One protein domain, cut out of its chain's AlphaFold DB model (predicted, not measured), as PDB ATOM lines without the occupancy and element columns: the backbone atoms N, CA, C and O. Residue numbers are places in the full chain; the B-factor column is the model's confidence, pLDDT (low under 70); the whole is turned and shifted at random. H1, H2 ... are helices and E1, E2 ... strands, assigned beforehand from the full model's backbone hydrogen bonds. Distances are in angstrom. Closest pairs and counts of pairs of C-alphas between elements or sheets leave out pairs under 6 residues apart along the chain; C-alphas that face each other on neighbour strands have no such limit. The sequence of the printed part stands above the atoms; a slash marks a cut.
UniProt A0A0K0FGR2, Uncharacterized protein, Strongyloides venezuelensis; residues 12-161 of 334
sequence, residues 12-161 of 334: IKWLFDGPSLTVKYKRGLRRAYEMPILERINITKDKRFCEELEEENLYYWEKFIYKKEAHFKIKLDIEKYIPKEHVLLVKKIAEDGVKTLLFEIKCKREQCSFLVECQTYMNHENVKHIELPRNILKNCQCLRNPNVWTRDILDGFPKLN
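AT A GLANCE: This is residues 12 to 161 of the 334 residues of an uncharacterized protein of Strongyloides venezuelensis (UniProt A0A0K0FGR2). What shape do these coordinates make? The model has two lobes: a larger one built on a twisted five-strand sheet, with H3, H4 and four short helices gathered toward one end of it, and a smaller arm in which E1 and E4 lie side by side with H2 packed on E1. E1 runs on into E2 and E4 into E5, from the arm into the sheet. What is it made of? The printed part has 150 residues, mixed helices and strands, in the order E1 E2 H1 E3 H2 E4 E5 H3 E6 H4 E7 H5 H6 H7; the large sheet, E3 E2 E5 E6 E7, is mixed, and E1 and E4 are parallel. It is compact, with a radius of gyration of the C-alphas of 17.2 A and spans of 54 by 40 by 25 A.

IN THESE COORDINATES: Where does the first half run? E1, residues 12 to 17, begins at C-alpha 12 (29.754, 7.353, -8.660). Then come E2, 20 to 25; H1, 37 to 40; E3, 41 to 46; H2, 48 to 58, 16.4 A long; and E4, 62 to 68, 17.1 A long. What follows? E5 is residues 70 to 74, H3 83 to 94 with 16.8 A, E6 100 to 103, H4 109 to 119 with 17.0 A, and E7 129 to 133. H5, 135 to 138, and H6, 141 to 144, precede H7, 146 to 149, which ends at C-alpha 149 (17.125, 20.861, -51.476).

HOW THE PARTS SIT: How do the strands pair? E3 and E2 are antiparallel, with N 42 and O 24 at 2.8 A. E2 and E5, E5 and E6, and E6 and E7 are parallel, with N 21 and O 71 at 2.9 A, N 72 and O 102 at 2.8 A, and N 131 and O 101 at 3.0 A; E1 and E4 have N 15 and O 64 at 3.0 A. Where are the helices? H4, the hub, touches H3 at a steep tilt of 52 degrees, the same way, closest at the C-alphas of Val 90 and Cys 118, 5.3 A; it also touches H5, at Cys 112 and Ile 136, 5.2 A, and H6, at Ser 113 and Cys 142, 5.3 A. H3 touches H1 with residues 85 to 89 alone, closest at the C-alphas of Ile 37 and Glu 85, 6.1 A; H1, H3 and H4 only graze the large sheet. H7 is close to H4 but not clearly touching, with the C-alphas of Glu 117 and Val 148 6.2 A apart, and H2 is closest to E1 at the C-alphas of Asp 17 and Phe 49, 5.8 A. Are the helix backbones in range? O i to N i+4 pairs are within hydrogen-bond range in 6 of 7 for H2, 6 of 8 for H3 and 5 of 7 for H4, and H1, H5, H6 and H7 are too short for such a pair.

THE WHOLE: How large is it? The C-alphas farthest apart are those of Tyr 60 and Pro 146, 56.3 A. Is it unbroken? The printed part has no cut; E2 to H1 is a long link, and residues 150 to 161 hold no named element. Where is confidence low? The mean pLDDT of the printed part is 73.3, and 56 residues are under 70, among them 65 to 81 and 137 to 151.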
ATOM      1  N   ILE A  12      30.557   6.673  -7.646       75.62
ATOM      2  CA  ILE A  12      29.754   7.353  -8.660       75.62
ATOM      3  C   ILE A  12      30.027   6.665  -9.988       75.62
ATOM      4  O   ILE A  12      31.171   6.643 -10.453       75.62
ATOM      5  N   LYS A  13      28.972   6.155 -10.623       72.94
ATOM      6  CA  LYS A  13      29.055   5.574 -11.962       72.94
ATOM      7  C   LYS A  13      28.303   6.441 -12.964       72.94
ATOM      8  O   LYS A  13      27.150   6.825 -12.751       72.94
ATOM      9  N   TRP A  14      28.984   6.757 -14.060       73.25
ATOM     10  CA  TRP A  14      28.430   7.505 -15.181       73.25
ATOM     11  C   TRP A  14      27.872   6.523 -16.200       73.25
ATOM     12  O   TRP A  14      28.606   5.658 -16.674       73.25
ATOM     13  N   LEU A  15      26.591   6.665 -16.532       67.62
ATOM     14  CA  LEU A  15      25.917   5.786 -17.484       67.62
ATOM     15  C   LEU A  15      25.553   6.509 -18.769       67.62
ATOM     16  O   LEU A  15      25.197   7.695 -18.768       67.62
ATOM     17  N   PHE A  16      25.635   5.748 -19.855       69.25
ATOM     18  CA  PHE A  16      25.296   6.182 -21.194       69.25
ATOM     19  C   PHE A  16      24.022   5.476 -21.655       69.25
ATOM     20  O   PHE A  16      24.024   4.273 -21.891       69.25
ATOM     21  N   ASP A  17      22.931   6.230 -21.779       70.25
ATOM     22  CA  ASP A  17      21.657   5.718 -22.287       70.25
ATOM     23  C   ASP A  17      21.506   6.150 -23.745       70.25
ATOM     24  O   ASP A  17      21.194   7.313 -24.037       70.25
ATOM     25  N   GLY A  18      21.820   5.219 -24.648       70.81
ATOM     26  CA  GLY A  18      21.979   5.482 -26.071       70.81
ATOM     27  C   GLY A  18      21.418   4.376 -26.958       70.81
ATOM     28  O   GLY A  18      22.222   3.648 -27.543       70.81
ATOM     29  N   PRO A  19      20.086   4.219 -27.120       71.38
ATOM     30  CA  PRO A  19      19.542   3.257 -28.071       71.38
ATOM     31  C   PRO A  19      20.154   3.507 -29.445       71.38
ATOM     32  O   PRO A  19      20.142   4.640 -29.941       71.38
ATOM     33  N   SER A  20      20.708   2.450 -30.048       76.06
ATOM     34  CA  SER A  20      21.300   2.567 -31.375       76.06
ATOM     35  C   SER A  20      20.456   1.886 -32.440       76.06
ATOM     36  O   SER A  20      20.077   0.723 -32.309       76.06
ATOM     37  N   LEU A  21      20.140   2.610 -33.512       77.44
ATOM     38  CA  LEU A  21      19.459   2.044 -34.669       77.44
ATOM     39  C   LEU A  21      20.509   1.653 -35.702       77.44
ATOM     40  O   LEU A  21      21.213   2.508 -36.238       77.44
ATOM     41  N   THR A  22      20.608   0.359 -35.994       79.00
ATOM     42  CA  THR A  22      21.499  -0.151 -37.035       79.00
ATOM     43  C   THR A  22      20.681  -0.640 -38.223       79.00
ATOM     44  O   THR A  22      19.918  -1.597 -38.106       79.00
ATOM     45  N   VAL A  23      20.883  -0.026 -39.388       76.06
ATOM     46  CA  VAL A  23      20.313  -0.494 -40.661       76.06
ATOM     47  C   VAL A  23      21.384  -1.284 -41.410       76.06
ATOM     48  O   VAL A  23      22.450  -0.741 -41.687       76.06
ATOM     49  N   LYS A  24      21.129  -2.563 -41.711       80.12
ATOM     50  CA  LYS A  24      22.044  -3.464 -42.445       80.12
ATOM     51  C   LYS A  24      21.310  -4.192 -43.565       80.12
ATOM     52  O   LYS A  24      20.144  -4.533 -43.404       80.12
ATOM     53  N   TYR A  25      22.003  -4.524 -44.650       76.62
ATOM     54  CA  TYR A  25      21.475  -5.462 -45.645       76.62
ATOM     55  C   TYR A  25      21.416  -6.895 -45.100       76.62
ATOM     56  O   TYR A  25      22.308  -7.341 -44.372       76.62
ATOM     57  N   LYS A  26      20.379  -7.636 -45.497       80.94
ATOM     58  CA  LYS A  26      20.294  -9.088 -45.315       80.94
ATOM     59  C   LYS A  26      21.397  -9.757 -46.148       80.94
ATOM     60  O   LYS A  26      21.538  -9.485 -47.340       80.94
ATOM     61  N   ARG A  27      22.202 -10.621 -45.520       75.88
ATOM     62  CA  ARG A  27      23.262 -11.385 -46.207       75.88
ATOM     63  C   ARG A  27      22.648 -12.355 -47.229       75.88
ATOM     64  O   ARG A  27      21.587 -12.910 -46.974       75.88
ATOM     65  N   GLY A  28      23.341 -12.590 -48.348       74.31
ATOM     66  CA  GLY A  28      22.998 -13.642 -49.324       74.31
ATOM     67  C   GLY A  28      22.216 -13.197 -50.567       74.31
ATOM     68  O   GLY A  28      22.033 -13.995 -51.482       74.31
ATOM     69  N   LEU A  29      21.814 -11.928 -50.670       68.00
ATOM     70  CA  LEU A  29      21.079 -11.411 -51.830       68.00
ATOM     71  C   LEU A  29      22.038 -10.985 -52.958       68.00
ATOM     72  O   LEU A  29      22.296  -9.800 -53.153       68.00
ATOM     73  N   ARG A  30      22.569 -11.952 -53.725       59.50
ATOM     74  CA  ARG A  30      23.461 -11.692 -54.884       59.50
ATOM     75  C   ARG A  30      22.801 -10.876 -56.010       59.50
ATOM     76  O   ARG A  30      23.511 -10.300 -56.826       59.50
ATOM     77  N   ARG A  31      21.465 -10.797 -56.046       67.12
ATOM     78  CA  ARG A  31      20.684  -9.945 -56.964       67.12
ATOM     79  C   ARG A  31      19.822  -8.954 -56.199       67.12
ATOM     80  O   ARG A  31      18.615  -8.862 -56.388       67.12
ATOM     81  N   ALA A  32      20.449  -8.211 -55.292       59.31
ATOM     82  CA  ALA A  32      19.738  -7.277 -54.434       59.31
ATOM     83  C   ALA A  32      18.858  -6.286 -55.221       59.31
ATOM     84  O   ALA A  32      17.887  -5.810 -54.669       59.31
ATOM     85  N   TYR A  33      19.129  -5.964 -56.485       66.94
ATOM     86  CA  TYR A  33      18.316  -5.012 -57.255       66.94
ATOM     87  C   TYR A  33      16.924  -5.523 -57.679       66.94
ATOM     88  O   TYR A  33      16.142  -4.720 -58.175       66.94
ATOM     89  N   GLU A  34      16.599  -6.805 -57.484       76.00
ATOM     90  CA  GLU A  34      15.301  -7.385 -57.877       76.00
ATOM     91  C   GLU A  34      14.212  -7.256 -56.789       76.00
ATOM     92  O   GLU A  34      13.048  -7.532 -57.063       76.00
ATOM     93  N   MET A  35      14.557  -6.817 -55.570       79.94
ATOM     94  CA  MET A  35      13.610  -6.685 -54.450       79.94
ATOM     95  C   MET A  35      13.524  -5.239 -53.929       79.94
ATOM     96  O   MET A  35      14.535  -4.530 -53.959       79.94
ATOM     97  N   PRO A  36      12.383  -4.798 -53.366       82.75
ATOM     98  CA  PRO A  36      12.260  -3.492 -52.709       82.75
ATOM     99  C   PRO A  36      13.252  -3.300 -51.548       82.75
ATOM    100  O   PRO A  36      13.532  -4.236 -50.799       82.75
ATOM    101  N   ILE A  37      13.795  -2.089 -51.334       81.06
ATOM    102  CA  ILE A  37      14.791  -1.818 -50.265       81.06
ATOM    103  C   ILE A  37      14.338  -2.284 -48.882       81.06
ATOM    104  O   ILE A  37      15.131  -2.854 -48.137       81.06
ATOM    105  N   LEU A  38      13.057  -2.097 -48.557       83.56
ATOM    106  CA  LEU A  38      12.504  -2.426 -47.246       83.56
ATOM    107  C   LEU A  38      12.525  -3.927 -46.948       83.56
ATOM    108  O   LEU A  38      12.591  -4.310 -45.782       83.56
ATOM    109  N   GLU A  39      12.507  -4.768 -47.981       85.56
ATOM    110  CA  GLU A  39      12.589  -6.223 -47.840       85.56
ATOM    111  C   GLU A  39      14.035  -6.706 -47.691       85.56
ATOM    112  O   GLU A  39      14.284  -7.778 -47.133       85.56
ATOM    113  N   ARG A  40      14.992  -5.899 -48.156       82.19
ATOM    114  CA  ARG A  40      16.426  -6.219 -48.204       82.19
ATOM    115  C   ARG A  40      17.189  -5.768 -46.974       82.19
ATOM    116  O   ARG A  40      18.300  -6.245 -46.746       82.19
ATOM    117  N   ILE A  41      16.623  -4.860 -46.193       81.56
ATOM    118  CA  ILE A  41      17.250  -4.326 -44.991       81.56
ATOM    119  C   ILE A  41      16.676  -4.972 -43.731       81.56
ATOM    120  O   ILE A  41      15.493  -5.289 -43.644       81.56
ATOM    121  N   ASN A  42      17.528  -5.102 -42.726       82.00
ATOM    122  CA  ASN A  42      17.143  -5.307 -41.344       82.00
ATOM    123  C   ASN A  42      17.468  -4.028 -40.579       82.00
ATOM    124  O   ASN A  42      18.612  -3.567 -40.575       82.00
ATOM    125  N   ILE A  43      16.444  -3.469 -39.942       82.62
ATOM    126  CA  ILE A  43      16.589  -2.391 -38.973       82.62
ATOM    127  C   ILE A  43      16.600  -3.058 -37.602       82.62
ATOM    128  O   ILE A  43      15.591  -3.605 -37.165       82.62
ATOM    129  N   THR A  44      17.757  -3.073 -36.954       83.12
ATOM    130  CA  THR A  44      17.929  -3.652 -35.622       83.12
ATOM    131  C   THR A  44      18.140  -2.532 -34.618       83.12
ATOM    132  O   THR A  44      19.093  -1.760 -34.763       83.12
ATOM    133  N   LYS A  45      17.276  -2.464 -33.604       82.31
ATOM    134  CA  LYS A  45      17.507  -1.658 -32.404       82.31
ATOM    135  C   LYS A  45      18.492  -2.414 -31.519       82.31
ATOM    136  O   LYS A  45      18.189  -3.521 -31.080       82.31
ATOM    137  N   ASP A  46      19.676  -1.856 -31.323       78.25
ATOM    138  CA  ASP A  46      20.648  -2.381 -30.373       78.25
ATOM    139  C   ASP A  46      20.190  -1.996 -28.965       78.25
ATOM    140  O   ASP A  46      20.136  -0.809 -28.630       78.25
ATOM    141  N   LYS A  47      19.813  -3.005 -28.178       75.06
ATOM    142  CA  LYS A  47      19.371  -2.846 -26.792       75.06
ATOM    143  C   LYS A  47      20.515  -2.937 -25.789       75.06
ATOM    144  O   LYS A  47      20.243  -2.782 -24.609       75.06
ATOM    145  N   ARG A  48      21.771  -3.131 -26.220       72.69
ATOM    146  CA  ARG A  48      22.902  -3.318 -25.294       72.69
ATOM    147  C   ARG A  48      22.995  -2.236 -24.215       72.69
ATOM    148  O   ARG A  48      23.183  -2.558 -23.054       72.69
ATOM    149  N   PHE A  49      22.753  -0.973 -24.571       65.44
ATOM    150  CA  PHE A  49      22.736   0.123 -23.592       65.44
ATOM    151  C   PHE A  49      21.539   0.078 -22.628       65.44
ATOM    152  O   PHE A  49      21.643   0.538 -21.498       65.44
ATOM    153  N   CYS A  50      20.401  -0.478 -23.052       66.19
ATOM    154  CA  CYS A  50      19.248  -0.687 -22.177       66.19
ATOM    155  C   CYS A  50      19.483  -1.859 -21.214       66.19
ATOM    156  O   CYS A  50      19.105  -1.766 -20.053       66.19
ATOM    157  N   GLU A  51      20.135  -2.926 -21.682       70.75
ATOM    158  CA  GLU A  51      20.470  -4.111 -20.880       70.75
ATOM    159  C   GLU A  51      21.490  -3.771 -19.779       70.75
ATOM    160  O   GLU A  51      21.264  -4.127 -18.627       70.75
ATOM    161  N   GLU A  52      22.526  -2.973 -20.078       70.31
ATOM    162  CA  GLU A  52      23.452  -2.443 -19.055       70.31
ATOM    163  C   GLU A  52      22.711  -1.624 -17.982       70.31
ATOM    164  O   GLU A  52      23.007  -1.717 -16.793       70.31
ATOM    165  N   LEU A  53      21.692  -0.856 -18.373       68.50
ATOM    166  CA  LEU A  53      20.859  -0.082 -17.448       68.50
ATOM    167  C   LEU A  53      19.994  -0.969 -16.536       68.50
ATOM    168  O   LEU A  53      19.808  -0.636 -15.361       68.50
ATOM    169  N   GLU A  54      19.462  -2.070 -17.069       76.75
ATOM    170  CA  GLU A  54      18.635  -3.037 -16.339       76.75
ATOM    171  C   GLU A  54      19.469  -3.910 -15.392       76.75
ATOM    172  O   GLU A  54      19.127  -4.005 -14.212       76.75
ATOM    173  N   GLU A  55      20.588  -4.473 -15.860       74.06
ATOM    174  CA  GLU A  55      21.526  -5.253 -15.037       74.06
ATOM    175  C   GLU A  55      22.077  -4.415 -13.880       74.06
ATOM    176  O   GLU A  55      22.209  -4.882 -12.748       74.06
ATOM    177  N   GLU A  56      22.327  -3.130 -14.119       65.69
ATOM    178  CA  GLU A  56      22.849  -2.253 -13.084       65.69
ATOM    179  C   GLU A  56      21.824  -1.820 -12.040       65.69
ATOM    180  O   GLU A  56      22.201  -1.266 -11.005       65.69
ATOM    181  N   ASN A  57      20.520  -2.019 -12.255       68.56
ATOM    182  CA  ASN A  57      19.525  -1.787 -11.197       68.56
ATOM    183  C   ASN A  57      19.667  -2.770 -10.024       68.56
ATOM    184  O   ASN A  57      19.026  -2.576  -8.995       68.56
ATOM    185  N   LEU A  58      20.549  -3.764 -10.144       72.88
ATOM    186  CA  LEU A  58      20.888  -4.707  -9.083       72.88
ATOM    187  C   LEU A  58      21.967  -4.188  -8.105       72.88
ATOM    188  O   LEU A  58      22.187  -4.823  -7.076       72.88
ATOM    189  N   TYR A  59      22.617  -3.044  -8.377       72.88
ATOM    190  CA  TYR A  59      23.713  -2.503  -7.551       72.88
ATOM    191  C   TYR A  59      23.350  -1.188  -6.829       72.88
ATOM    192  O   TYR A  59      22.673  -0.319  -7.375       72.88
ATOM    193  N   TYR A  60      23.862  -1.014  -5.601       72.94
ATOM    194  CA  TYR A  60      23.610   0.127  -4.696       72.94
ATOM    195  C   TYR A  60      24.481   1.378  -4.975       72.94
ATOM    196  O   TYR A  60      24.907   2.065  -4.046       72.94
ATOM    197  N   TRP A  61      24.782   1.694  -6.236       76.62
ATOM    198  CA  TRP A  61      25.596   2.870  -6.591       76.62
ATOM    199  C   TRP A  61      24.751   4.118  -6.876       76.62
ATOM    200  O   TRP A  61      23.617   4.024  -7.347       76.62
ATOM    201  N   GLU A  62      25.317   5.306  -6.634       73.75
ATOM    202  CA  GLU A  62      24.691   6.579  -7.015       73.75
ATOM    203  C   GLU A  62      24.912   6.806  -8.524       73.75
ATOM    204  O   GLU A  62      26.043   6.970  -8.992       73.75
ATOM    205  N   LYS A  63      23.827   6.747  -9.307       70.75
ATOM    206  CA  LYS A  63      23.874   6.770 -10.777       70.75
ATOM    207  C   LYS A  63      23.719   8.186 -11.321       70.75
ATOM    208  O   LYS A  63      22.735   8.862 -11.022       70.75
ATOM    209  N   PHE A  64      24.618   8.586 -12.218       70.25
ATOM    210  CA  PHE A  64      24.476   9.809 -13.010       70.25
ATOM    211  C   PHE A  64      24.371   9.460 -14.495       70.25
ATOM    212  O   PHE A  64      25.324   8.982 -15.110       70.25
ATOM    213  N   ILE A  65      23.206   9.717 -15.095       65.69
ATOM    214  CA  ILE A  65      23.026   9.606 -16.547       65.69
ATOM    215  C   ILE A  65      23.662  10.846 -17.176       65.69
ATOM    216  O   ILE A  65      23.113  11.944 -17.082       65.69
ATOM    217  N   TYR A  66      24.833  10.668 -17.788       59.47
ATOM    218  CA  TYR A  66      25.636  11.773 -18.316       59.47
ATOM    219  C   TYR A  66      24.972  12.438 -19.530       59.47
ATOM    220  O   TYR A  66      25.018  13.659 -19.682       59.47
ATOM    221  N   LYS A  67      24.314  11.644 -20.385       66.19
ATOM    222  CA  LYS A  67      23.611  12.128 -21.578       66.19
ATOM    223  C   LYS A  67      22.527  11.115 -21.971       66.19
ATOM    224  O   LYS A  67      22.755   9.911 -21.906       66.19
ATOM    225  N   LYS A  68      21.334  11.605 -22.328       63.62
ATOM    226  CA  LYS A  68      20.284  10.805 -22.984       63.62
ATOM    227  C   LYS A  68      20.361  11.097 -24.469       63.62
ATOM    228  O   LYS A  68      19.949  12.180 -24.894       63.62
ATOM    229  N   GLU A  69      20.911  10.171 -25.235       68.44
ATOM    230  CA  GLU A  69      21.125  10.338 -26.669       68.44
ATOM    231  C   GLU A  69      20.472   9.208 -27.446       68.44
ATOM    232  O   GLU A  69      20.185   8.165 -26.887       68.44
ATOM    233  N   ALA A  70      20.206   9.386 -28.737       66.38
ATOM    234  CA  ALA A  70      19.899   8.256 -29.600       66.38
ATOM    235  C   ALA A  70      20.920   8.211 -30.733       66.38
ATOM    236  O   ALA A  70      21.227   9.216 -31.382       66.38
ATOM    237  N   HIS A  71      21.477   7.025 -30.949       68.00
ATOM    238  CA  HIS A  71      22.596   6.828 -31.858       68.00
ATOM    239  C   HIS A  71      22.091   6.200 -33.147       68.00
ATOM    240  O   HIS A  71      21.798   5.010 -33.216       68.00
ATOM    241  N   PHE A  72      22.016   6.972 -34.221       66.31
ATOM    242  CA  PHE A  72      21.637   6.440 -35.523       66.31
ATOM    243  C   PHE A  72      22.893   5.999 -36.259       66.31
ATOM    244  O   PHE A  72      23.557   6.751 -36.975       66.31
ATOM    245  N   LYS A  73      23.232   4.722 -36.078       68.12
ATOM    246  CA  LYS A  73      24.368   4.101 -36.749       68.12
ATOM    247  C   LYS A  73      23.921   3.505 -38.076       68.12
ATOM    248  O   LYS A  73      23.640   2.312 -38.210       68.12
ATOM    249  N   ILE A  74      23.884   4.350 -39.096       64.88
ATOM    250  CA  ILE A  74      23.464   3.950 -40.436       64.88
ATOM    251  C   ILE A  74      24.655   3.302 -41.163       64.88
ATOM    252  O   ILE A  74      25.464   3.962 -41.809       64.88
ATOM    253  N   LYS A  75      24.769   1.969 -41.057       65.81
ATOM    254  CA  LYS A  75      25.733   1.147 -41.815       65.81
ATOM    255  C   LYS A  75      25.121   0.643 -43.116       65.81
ATOM    256  O   LYS A  75      24.909  -0.554 -43.312       65.81
ATOM    257  N   LEU A  76      24.835   1.573 -44.009       62.66
ATOM    258  CA  LEU A  76      24.340   1.233 -45.331       62.66
ATOM    259  C   LEU A  76      25.525   0.911 -46.235       62.66
ATOM    260  O   LEU A  76      26.305   1.798 -46.536       62.66
ATOM    261  N   ASP A  77      25.653  -0.337 -46.680       62.19
ATOM    262  CA  ASP A  77      26.483  -0.686 -47.841       62.19
ATOM    263  C   ASP A  77      25.584  -0.712 -49.082       62.19
ATOM    264  O   ASP A  77      25.305  -1.749 -49.674       62.19
ATOM    265  N   ILE A  78      24.986   0.445 -49.385       60.81
ATOM    266  CA  ILE A  78      24.176   0.601 -50.593       60.81
ATOM    267  C   ILE A  78      25.148   0.813 -51.750       60.81
ATOM    268  O   ILE A  78      25.707   1.900 -51.892       60.81
ATOM    269  N   GLU A  79      25.343  -0.215 -52.573       59.62
ATOM    270  CA  GLU A  79      26.120  -0.109 -53.814       59.62
ATOM    271  C   GLU A  79      25.407   0.744 -54.879       59.62
ATOM    272  O   GLU A  79      26.064   1.351 -55.721       59.62
ATOM    273  N   LYS A  80      24.065   0.821 -54.851       64.50
ATOM    274  CA  LYS A  80      23.262   1.585 -55.823       64.50
ATOM    275  C   LYS A  80      22.128   2.380 -55.180       64.50
ATOM    276  O   LYS A  80      21.214   1.813 -54.589       64.50
ATOM    277  N   TYR A  81      22.176   3.696 -55.369       63.91
ATOM    278  CA  TYR A  81      21.157   4.658 -54.945       63.91
ATOM    279  C   TYR A  81      19.912   4.572 -55.853       63.91
ATOM    280  O   TYR A  81      20.016   4.833 -57.053       63.91
ATOM    281  N   ILE A  82      18.740   4.225 -55.298       75.19
ATOM    282  CA  ILE A  82      17.447   4.230 -56.014       75.19
ATOM    283  C   ILE A  82      16.508   5.247 -55.338       75.19
ATOM    284  O   ILE A  82      15.851   4.903 -54.355       75.19
ATOM    285  N   PRO A  83      16.372   6.479 -55.866       71.38
ATOM    286  CA  PRO A  83      15.716   7.582 -55.155       71.38
ATOM    287  C   PRO A  83      14.299   7.266 -54.637       71.38
ATOM    288  O   PRO A  83      13.948   7.623 -53.517       71.38
ATOM    289  N   LYS A  84      13.475   6.552 -55.421       77.94
ATOM    290  CA  LYS A  84      12.076   6.250 -55.054       77.94
ATOM    291  C   LYS A  84      11.950   5.381 -53.801       77.94
ATOM    292  O   LYS A  84      11.032   5.573 -53.012       77.94
ATOM    293  N   GLU A  85      12.861   4.431 -53.614       80.44
ATOM    294  CA  GLU A  85      12.805   3.505 -52.480       80.44
ATOM    295  C   GLU A  85      13.344   4.139 -51.192       80.44
ATOM    296  O   GLU A  85      12.965   3.748 -50.087       80.44
ATOM    297  N   HIS A  86      14.192   5.158 -51.329       76.00
ATOM    298  CA  HIS A  86      14.829   5.825 -50.203       76.00
ATOM    299  C   HIS A  86      13.804   6.550 -49.341       76.00
ATOM    300  O   HIS A  86      13.845   6.392 -48.130       76.00
ATOM    301  N   VAL A  87      12.831   7.244 -49.936       78.56
ATOM    302  CA  VAL A  87      11.771   7.937 -49.182       78.56
ATOM    303  C   VAL A  87      11.043   6.992 -48.222       78.56
ATOM    304  O   VAL A  87      10.766   7.363 -47.083       78.56
ATOM    305  N   LEU A  88      10.760   5.760 -48.654       83.12
ATOM    306  CA  LEU A  88      10.108   4.754 -47.813       83.12
ATOM    307  C   LEU A  88      11.023   4.279 -46.680       83.12
ATOM    308  O   LEU A  88      10.579   4.158 -45.540       83.12
ATOM    309  N   LEU A  89      12.304   4.048 -46.979       81.56
ATOM    310  CA  LEU A  89      13.304   3.716 -45.968       81.56
ATOM    311  C   LEU A  89      13.456   4.833 -44.931       81.56
ATOM    312  O   LEU A  89      13.418   4.573 -43.733       81.56
ATOM    313  N   VAL A  90      13.594   6.072 -45.388       78.06
ATOM    314  CA  VAL A  90      13.733   7.239 -44.524       78.06
ATOM    315  C   VAL A  90      12.524   7.385 -43.608       78.06
ATOM    316  O   VAL A  90      12.703   7.521 -42.402       78.06
ATOM    317  N   LYS A  91      11.304   7.311 -44.155       81.75
ATOM    318  CA  LYS A  91      10.075   7.377 -43.352       81.75
ATOM    319  C   LYS A  91      10.065   6.312 -42.260       81.75
ATOM    320  O   LYS A  91       9.803   6.632 -41.109       81.75
ATOM    321  N   LYS A  92      10.459   5.080 -42.597       83.69
ATOM    322  CA  LYS A  92      10.555   3.979 -41.633       83.69
ATOM    323  C   LYS A  92      11.598   4.223 -40.533       83.69
ATOM    324  O   LYS A  92      11.409   3.771 -39.412       83.69
ATOM    325  N   ILE A  93      12.703   4.909 -40.837       79.06
ATOM    326  CA  ILE A  93      13.711   5.297 -39.831       79.06
ATOM    327  C   ILE A  93      13.183   6.434 -38.939       79.06
ATOM    328  O   ILE A  93      13.480   6.460 -37.748       79.06
ATOM    329  N   ALA A  94      12.406   7.362 -39.505       75.25
ATOM    330  CA  ALA A  94      11.907   8.558 -38.825       75.25
ATOM    331  C   ALA A  94      10.766   8.300 -37.820       75.25
ATOM    332  O   ALA A  94      10.485   9.163 -36.995       75.25
ATOM    333  N   GLU A  95      10.106   7.139 -37.863       78.69
ATOM    334  CA  GLU A  95       9.002   6.796 -36.948       78.69
ATOM    335  C   GLU A  95       9.453   6.578 -35.486       78.69
ATOM    336  O   GLU A  95       8.628   6.615 -34.572       78.69
ATOM    337  N   ASP A  96      10.754   6.411 -35.226       67.75
ATOM    338  CA  ASP A  96      11.283   6.198 -33.877       67.75
ATOM    339  C   ASP A  96      11.570   7.527 -33.149       67.75
ATOM    340  O   ASP A  96      12.496   8.262 -33.483       67.75
ATOM    341  N   GLY A  97      10.779   7.847 -32.118       63.09
ATOM    342  CA  GLY A  97      10.902   9.093 -31.350       63.09
ATOM    343  C   GLY A  97      12.196   9.200 -30.531       63.09
ATOM    344  O   GLY A  97      12.445   8.391 -29.639       63.09
ATOM    345  N   VAL A  98      12.999  10.240 -30.784       66.81
ATOM    346  CA  VAL A  98      14.334  10.440 -30.181       66.81
ATOM    347  C   VAL A  98      14.621  11.907 -29.815       66.81
ATOM    348  O   VAL A  98      13.975  12.818 -30.331       66.81
ATOM    349  N   LYS A  99      15.565  12.149 -28.883       62.78
ATOM    350  CA  LYS A  99      15.944  13.495 -28.371       62.78
ATOM    351  C   LYS A  99      17.288  14.035 -28.879       62.78
ATOM    352  O   LYS A  99      17.488  15.247 -28.881       62.78
ATOM    353  N   THR A 100      18.192  13.163 -29.298       66.25
ATOM    354  CA  THR A 100      19.491  13.526 -29.884       66.25
ATOM    355  C   THR A 100      19.705  12.615 -31.072       66.25
ATOM    356  O   THR A 100      19.371  11.437 -30.977       66.25
ATOM    357  N   LEU A 101      20.236  13.149 -32.168       73.38
ATOM    358  CA  LEU A 101      20.563  12.373 -33.359       73.38
ATOM    359  C   LEU A 101      22.070  12.408 -33.590       73.38
ATOM    360  O   LEU A 101      22.609  13.439 -33.992       73.38
ATOM    361  N   LEU A 102      22.741  11.276 -33.372       73.38
ATOM    362  CA  LEU A 102      24.103  11.068 -33.864       73.38
ATOM    363  C   LEU A 102      24.059  10.269 -35.162       73.38
ATOM    364  O   LEU A 102      23.570   9.140 -35.164       73.38
ATOM    365  N   PHE A 103      24.642  10.809 -36.230       71.38
ATOM    366  CA  PHE A 103      24.832  10.080 -37.482       71.38
ATOM    367  C   PHE A 103      26.261   9.550 -37.587       71.38
ATOM    368  O   PHE A 103      27.154  10.253 -38.055       71.38
ATOM    369  N   GLU A 104      26.483   8.292 -37.196       67.38
ATOM    370  CA  GLU A 104      27.801   7.673 -37.362       67.38
ATOM    371  C   GLU A 104      27.985   7.163 -38.791       67.38
ATOM    372  O   GLU A 104      27.462   6.114 -39.180       67.38
ATOM    373  N   ILE A 105      28.756   7.911 -39.575       61.78
ATOM    374  CA  ILE A 105      29.013   7.605 -40.977       61.78
ATOM    375  C   ILE A 105      30.370   6.920 -41.165       61.78
ATOM    376  O   ILE A 105      31.417   7.532 -40.973       61.78
ATOM    377  N   LYS A 106      30.346   5.690 -41.696       63.59
ATOM    378  CA  LYS A 106      31.476   5.057 -42.408       63.59
ATOM    379  C   LYS A 106      31.170   4.934 -43.902       63.59
ATOM    380  O   LYS A 106      31.255   3.853 -44.480       63.59
ATOM    381  N   CYS A 107      30.675   6.006 -44.502       58.28
ATOM    382  CA  CYS A 107      30.027   5.922 -45.799       58.28
ATOM    383  C   CYS A 107      30.919   6.301 -46.976       58.28
ATOM    384  O   CYS A 107      31.735   7.221 -46.902       58.28
ATOM    385  N   LYS A 108      30.636   5.656 -48.112       65.38
ATOM    386  CA  LYS A 108      31.057   6.105 -49.445       65.38
ATOM    387  C   LYS A 108      30.304   7.391 -49.833       65.38
ATOM    388  O   LYS A 108      29.304   7.768 -49.214       65.38
ATOM    389  N   ARG A 109      30.791   8.083 -50.866       65.44
ATOM    390  CA  ARG A 109      30.303   9.394 -51.337       65.44
ATOM    391  C   ARG A 109      28.780   9.457 -51.523       65.44
ATOM    392  O   ARG A 109      28.157  10.457 -51.176       65.44
ATOM    393  N   GLU A 110      28.185   8.395 -52.047       66.50
ATOM    394  CA  GLU A 110      26.771   8.300 -52.420       66.50
ATOM    395  C   GLU A 110      25.839   8.308 -51.200       66.50
ATOM    396  O   GLU A 110      24.728   8.825 -51.258       66.50
ATOM    397  N   GLN A 111      26.302   7.788 -50.068       70.38
ATOM    398  CA  GLN A 111      25.491   7.568 -48.869       70.38
ATOM    399  C   GLN A 111      25.402   8.814 -47.968       70.38
ATOM    400  O   GLN A 111      24.432   8.957 -47.229       70.38
ATOM    401  N   CYS A 112      26.338   9.768 -48.077       73.12
ATOM    402  CA  CYS A 112      26.200  11.079 -47.419       73.12
ATOM    403  C   CYS A 112      24.924  11.799 -47.887       73.12
ATOM    404  O   CYS A 112      24.220  12.421 -47.097       73.12
ATOM    405  N   SER A 113      24.587  11.630 -49.167       73.38
ATOM    406  CA  SER A 113      23.367  12.162 -49.770       73.38
ATOM    407  C   SER A 113      22.100  11.640 -49.135       73.38
ATOM    408  O   SER A 113      21.175  12.395 -48.858       73.38
ATOM    409  N   PHE A 114      22.084  10.334 -48.893       76.31
ATOM    410  CA  PHE A 114      20.955   9.674 -48.276       76.31
ATOM    411  C   PHE A 114      20.702  10.203 -46.864       76.31
ATOM    412  O   PHE A 114      19.557  10.274 -46.446       76.31
ATOM    413  N   LEU A 115      21.741  10.613 -46.138       78.31
ATOM    414  CA  LEU A 115      21.601  11.105 -44.767       78.31
ATOM    415  C   LEU A 115      21.091  12.536 -44.693       78.31
ATOM    416  O   LEU A 115      20.231  12.826 -43.866       78.31
ATOM    417  N   VAL A 116      21.559  13.397 -45.596       78.81
ATOM    418  CA  VAL A 116      20.962  14.725 -45.787       78.81
ATOM    419  C   VAL A 116      19.483  14.578 -46.137       78.81
ATOM    420  O   VAL A 116      18.627  15.207 -45.526       78.81
ATOM    421  N   GLU A 117      19.176  13.678 -47.071       78.25
ATOM    422  CA  GLU A 117      17.802  13.364 -47.445       78.25
ATOM    423  C   GLU A 117      17.014  12.821 -46.244       78.25
ATOM    424  O   GLU A 117      15.911  13.298 -46.002       78.25
ATOM    425  N   CYS A 118      17.586  11.926 -45.427       79.00
ATOM    426  CA  CYS A 118      16.941  11.401 -44.221       79.00
ATOM    427  C   CYS A 118      16.424  12.509 -43.307       79.00
ATOM    428  O   CYS A 118      15.273  12.478 -42.878       79.00
ATOM    429  N   GLN A 119      17.275  13.496 -43.048       80.69
ATOM    430  CA  GLN A 119      16.972  14.606 -42.152       80.69
ATOM    431  C   GLN A 119      15.782  15.435 -42.649       80.69
ATOM    432  O   GLN A 119      14.927  15.789 -41.846       80.69
ATOM    433  N   THR A 120      15.634  15.621 -43.966       81.56
ATOM    434  CA  THR A 120      14.501  16.373 -44.552       81.56
ATOM    435  C   THR A 120      13.125  15.714 -44.369       81.56
ATOM    436  O   THR A 120      12.101  16.333 -44.666       81.56
ATOM    437  N   TYR A 121      13.073  14.448 -43.948       82.19
ATOM    438  CA  TYR A 121      11.826  13.727 -43.658       82.19
ATOM    439  C   TYR A 121      11.673  13.382 -42.176       82.19
ATOM    440  O   TYR A 121      10.609  12.909 -41.778       82.19
ATOM    441  N   MET A 122      12.718  13.567 -41.370       83.62
ATOM    442  CA  MET A 122      12.624  13.388 -39.929       83.62
ATOM    443  C   MET A 122      11.787  14.519 -39.348       83.62
ATOM    444  O   MET A 122      12.001  15.676 -39.687       83.62
ATOM    445  N   ASN A 123      10.840  14.187 -38.475       85.25
ATOM    446  CA  ASN A 123      10.066  15.166 -37.723       85.25
ATOM    447  C   ASN A 123      10.134  14.794 -36.244       85.25
ATOM    448  O   ASN A 123       9.416  13.911 -35.772       85.25
ATOM    449  N   HIS A 124      11.045  15.436 -35.520       83.69
ATOM    450  CA  HIS A 124      11.279  15.166 -34.111       83.69
ATOM    451  C   HIS A 124      11.204  16.461 -33.302       83.69
ATOM    452  O   HIS A 124      12.182  17.192 -33.138       83.69
ATOM    453  N   GLU A 125      10.037  16.699 -32.699       86.94
ATOM    454  CA  GLU A 125       9.733  17.917 -31.936       86.94
ATOM    455  C   GLU A 125      10.645  18.165 -30.730       86.94
ATOM    456  O   GLU A 125      10.678  19.267 -30.184       86.94
ATOM    457  N   ASN A 126      11.355  17.136 -30.269       85.44
ATOM    458  CA  ASN A 126      12.143  17.174 -29.043       85.44
ATOM    459  C   ASN A 126      13.652  17.133 -29.272       85.44
ATOM    460  O   ASN A 126      14.390  17.226 -28.288       85.44
ATOM    461  N   VAL A 127      14.108  17.021 -30.524       86.50
ATOM    462  CA  VAL A 127      15.541  17.044 -30.823       86.50
ATOM    463  C   VAL A 127      16.082  18.451 -30.612       86.50
ATOM    464  O   VAL A 127      15.578  19.414 -31.184       86.50
ATOM    465  N   LYS A 128      17.099  18.555 -29.753       88.19
ATOM    466  CA  LYS A 128      17.793  19.816 -29.444       88.19
ATOM    467  C   LYS A 128      19.204  19.873 -30.021       88.19
ATOM    468  O   LYS A 128      19.726  20.962 -30.218       88.19
ATOM    469  N   HIS A 129      19.781  18.705 -30.298       86.06
ATOM    470  CA  HIS A 129      21.177  18.523 -30.675       86.06
ATOM    471  C   HIS A 129      21.300  17.513 -31.811       86.06
ATOM    472  O   HIS A 129      20.717  16.425 -31.729       86.06
ATOM    473  N   ILE A 130      22.061  17.863 -32.845       87.31
ATOM    474  CA  ILE A 130      22.386  16.963 -33.955       87.31
ATOM    475  C   ILE A 130      23.896  16.944 -34.154       87.31
ATOM    476  O   ILE A 130      24.523  17.989 -34.304       87.31
ATOM    477  N   GLU A 131      24.462  15.745 -34.229       86.25
ATOM    478  CA  GLU A 131      25.871  15.540 -34.554       86.25
ATOM    479  C   GLU A 131      25.995  14.987 -35.978       86.25
ATOM    480  O   GLU A 131      25.506  13.898 -36.302       86.25
ATOM    481  N   LEU A 132      26.655  15.761 -36.837       84.06
ATOM    482  CA  LEU A 132      26.889  15.465 -38.242       84.06
ATOM    483  C   LEU A 132      28.377  15.239 -38.495       84.06
ATOM    484  O   LEU A 132      29.219  16.009 -38.038       84.06
ATOM    485  N   PRO A 133      28.748  14.242 -39.294       79.38
ATOM    486  CA  PRO A 133      30.131  14.091 -39.699       79.38
ATOM    487  C   PRO A 133      30.462  15.109 -40.796       79.38
ATOM    488  O   PRO A 133      29.683  15.347 -41.719       79.38
ATOM    489  N   ARG A 134      31.655  15.703 -40.748       73.88
ATOM    490  CA  ARG A 134      32.102  16.762 -41.671       73.88
ATOM    491  C   ARG A 134      32.002  16.365 -43.139       73.88
ATOM    492  O   ARG A 134      31.754  17.206 -44.005       73.88
ATOM    493  N   ASN A 135      32.247  15.093 -43.444       71.94
ATOM    494  CA  ASN A 135      32.221  14.582 -44.811       71.94
ATOM    495  C   ASN A 135      30.838  14.719 -45.475       71.94
ATOM    496  O   ASN A 135      30.788  14.751 -46.709       71.94
ATOM    497  N   ILE A 136      29.765  14.930 -44.699       73.62
ATOM    498  CA  ILE A 136      28.431  15.251 -45.218       73.62
ATOM    499  C   ILE A 136      28.432  16.522 -46.084       73.62
ATOM    500  O   ILE A 136      27.677  16.614 -47.046       73.62
ATOM    501  N   LEU A 137      29.336  17.472 -45.818       69.25
ATOM    502  CA  LEU A 137      29.468  18.708 -46.599       69.25
ATOM    503  C   LEU A 137      30.474  18.584 -47.756       69.25
ATOM    504  O   LEU A 137      30.424  19.357 -48.709       69.25
ATOM    505  N   LYS A 138      31.391  17.608 -47.696       63.62
ATOM    506  CA  LYS A 138      32.511  17.444 -48.646       63.62
ATOM    507  C   LYS A 138      32.080  16.876 -49.994       63.62
ATOM    508  O   LYS A 138      32.615  17.233 -51.039       63.62
ATOM    509  N   ASN A 139      31.171  15.909 -49.951       58.12
ATOM    510  CA  ASN A 139      31.095  14.877 -50.984       58.12
ATOM    511  C   ASN A 139      29.742  14.765 -51.672       58.12
ATOM    512  O   ASN A 139      29.598  14.016 -52.643       58.12
ATOM    513  N   CYS A 140      28.775  15.532 -51.202       56.28
ATOM    514  CA  CYS A 140      27.400  15.417 -51.610       56.28
ATOM    515  C   CYS A 140      27.221  15.946 -53.045       56.28
ATOM    516  O   CYS A 140      26.906  17.103 -53.298       56.28
ATOM    517  N   GLN A 141      27.403  15.068 -54.034       55.50
ATOM    518  CA  GLN A 141      26.868  15.284 -55.383       55.50
ATOM    519  C   GLN A 141      25.349  15.463 -55.344       55.50
ATOM    520  O   GLN A 141      24.806  16.135 -56.210       55.50
ATOM    521  N   CYS A 142      24.670  14.953 -54.314       53.94
ATOM    522  CA  CYS A 142      23.285  15.317 -54.054       53.94
ATOM    523  C   CYS A 142      23.087  16.794 -53.733       53.94
ATOM    524  O   CYS A 142      21.995  17.280 -53.999       53.94
ATOM    525  N   LEU A 143      24.119  17.538 -53.292       56.44
ATOM    526  CA  LEU A 143      23.995  18.990 -53.195       56.44
ATOM    527  C   LEU A 143      23.801  19.625 -54.583       56.44
ATOM    528  O   LEU A 143      23.422  20.786 -54.685       56.44
ATOM    529  N   ARG A 144      24.079  18.885 -55.663       60.09
ATOM    530  CA  ARG A 144      23.795  19.294 -57.041       60.09
ATOM    531  C   ARG A 144      22.420  18.836 -57.522       60.09
ATOM    532  O   ARG A 144      22.001  19.276 -58.584       60.09
ATOM    533  N   ASN A 145      21.735  17.952 -56.789       64.50
ATOM    534  CA  ASN A 145      20.378  17.539 -57.121       64.50
ATOM    535  C   ASN A 145      19.395  18.567 -56.532       64.50
ATOM    536  O   ASN A 145      19.216  18.593 -55.314       64.50
ATOM    537  N   PRO A 146      18.737  19.397 -57.360       63.16
ATOM    538  CA  PRO A 146      17.841  20.442 -56.869       63.16
ATOM    539  C   PRO A 146      16.661  19.882 -56.060       63.16
ATOM    540  O   PRO A 146      16.137  20.578 -55.196       63.16
ATOM    541  N   ASN A 147      16.276  18.619 -56.276       63.03
ATOM    542  CA  ASN A 147      15.138  18.010 -55.585       63.03
ATOM    543  C   ASN A 147      15.418  17.726 -54.103       63.03
ATOM    544  O   ASN A 147      14.508  17.858 -53.287       63.03
ATOM    545  N   VAL A 148      16.666  17.392 -53.746       60.91
ATOM    546  CA  VAL A 148      17.077  17.115 -52.351       60.91
ATOM    547  C   VAL A 148      16.992  18.379 -51.483       60.91
ATOM    548  O   VAL A 148      16.816  18.298 -50.276       60.91
ATOM    549  N   TRP A 149      17.035  19.551 -52.115       61.88
ATOM    550  CA  TRP A 149      17.125  20.861 -51.476       61.88
ATOM    551  C   TRP A 149      15.840  21.675 -51.437       61.88
ATOM    552  O   TRP A 149      15.816  22.795 -50.934       61.88
ATOM    553  N   THR A 150      14.748  21.139 -51.976       60.59
ATOM    554  CA  THR A 150      13.452  21.826 -51.893       60.59
ATOM    555  C   THR A 150      12.948  21.964 -50.453       60.59
ATOM    556  O   THR A 150      12.010  22.719 -50.206       60.59
ATOM    557  N   ARG A 151      13.575  21.265 -49.502       69.62
ATOM    558  CA  ARG A 151      13.216  21.246 -48.087       69.62
ATOM    559  C   ARG A 151      14.377  21.734 -47.242       69.62
ATOM    560  O   ARG A 151      15.532  21.428 -47.532       69.62
ATOM    561  N   ASP A 152      14.054  22.469 -46.188       76.69
ATOM    562  CA  ASP A 152      15.026  22.774 -45.150       76.69
ATOM    563  C   ASP A 152      15.337  21.472 -44.390       76.69
ATOM    564  O   ASP A 152      14.446  20.793 -43.878       76.69
ATOM    565  N   ILE A 153      16.618  21.090 -44.394       80.88
ATOM    566  CA  ILE A 153      17.129  19.845 -43.802       80.88
ATOM    567  C   ILE A 153      16.814  19.785 -42.304       80.88
ATOM    568  O   ILE A 153      16.714  18.694 -41.746       80.88
ATOM    569  N   LEU A 154      16.645  20.945 -41.661       85.25
ATOM    570  CA  LEU A 154      16.399  21.049 -40.232       85.25
ATOM    571  C   LEU A 154      14.957  21.436 -39.866       85.25
ATOM    572  O   LEU A 154      14.662  21.589 -38.679       85.25
ATOM    573  N   ASP A 155      14.054  21.570 -40.843       85.81
ATOM    574  CA  ASP A 155      12.677  22.050 -40.618       85.81
ATOM    575  C   ASP A 155      11.887  21.148 -39.660       85.81
ATOM    576  O   ASP A 155      11.100  21.601 -38.830       85.81
ATOM    577  N   GLY A 156      12.169  19.845 -39.712       86.50
ATOM    578  CA  GLY A 156      11.560  18.850 -38.839       86.50
ATOM    579  C   GLY A 156      12.060  18.855 -37.391       86.50
ATOM    580  O   GLY A 156      11.683  17.975 -36.617       86.50
ATOM    581  N   PHE A 157      12.902  19.815 -36.992       89.75
ATOM    582  CA  PHE A 157      13.459  19.900 -35.639       89.75
ATOM    583  C   PHE A 157      13.167  21.256 -34.982       89.75
ATOM    584  O   PHE A 157      14.063  22.076 -34.765       89.75
ATOM    585  N   PRO A 158      11.913  21.520 -34.574       89.12
ATOM    586  CA  PRO A 158      11.501  22.836 -34.092       89.12
ATOM    587  C   PRO A 158      12.166  23.275 -32.778       89.12
ATOM    588  O   PRO A 158      12.039  24.447 -32.416       89.12
ATOM    589  N   LYS A 159      12.839  22.380 -32.043       90.56
ATOM    590  CA  LYS A 159      13.585  22.696 -30.808       90.56
ATOM    591  C   LYS A 159      15.104  22.602 -30.974       90.56
ATOM    592  O   LYS A 159      15.813  22.755 -29.979       90.56
ATOM    593  N   LEU A 160      15.593  22.379 -32.194       91.00
ATOM    594  CA  LEU A 160      17.020  22.308 -32.483       91.00
ATOM    595  C   LEU A 160      17.679  23.655 -32.208       91.00
ATOM    596  O   LEU A 160      17.246  24.690 -32.716       91.00
ATOM    597  N   ASN A 161      18.723  23.637 -31.388       91.56
ATOM    598  CA  ASN A 161      19.478  24.832 -31.035       91.56
ATOM    599  C   ASN A 161      20.996  24.630 -31.092       91.56
ATOM    600  O   ASN A 161      21.730  25.620 -30.985       91.56
TER     601      ASN A 161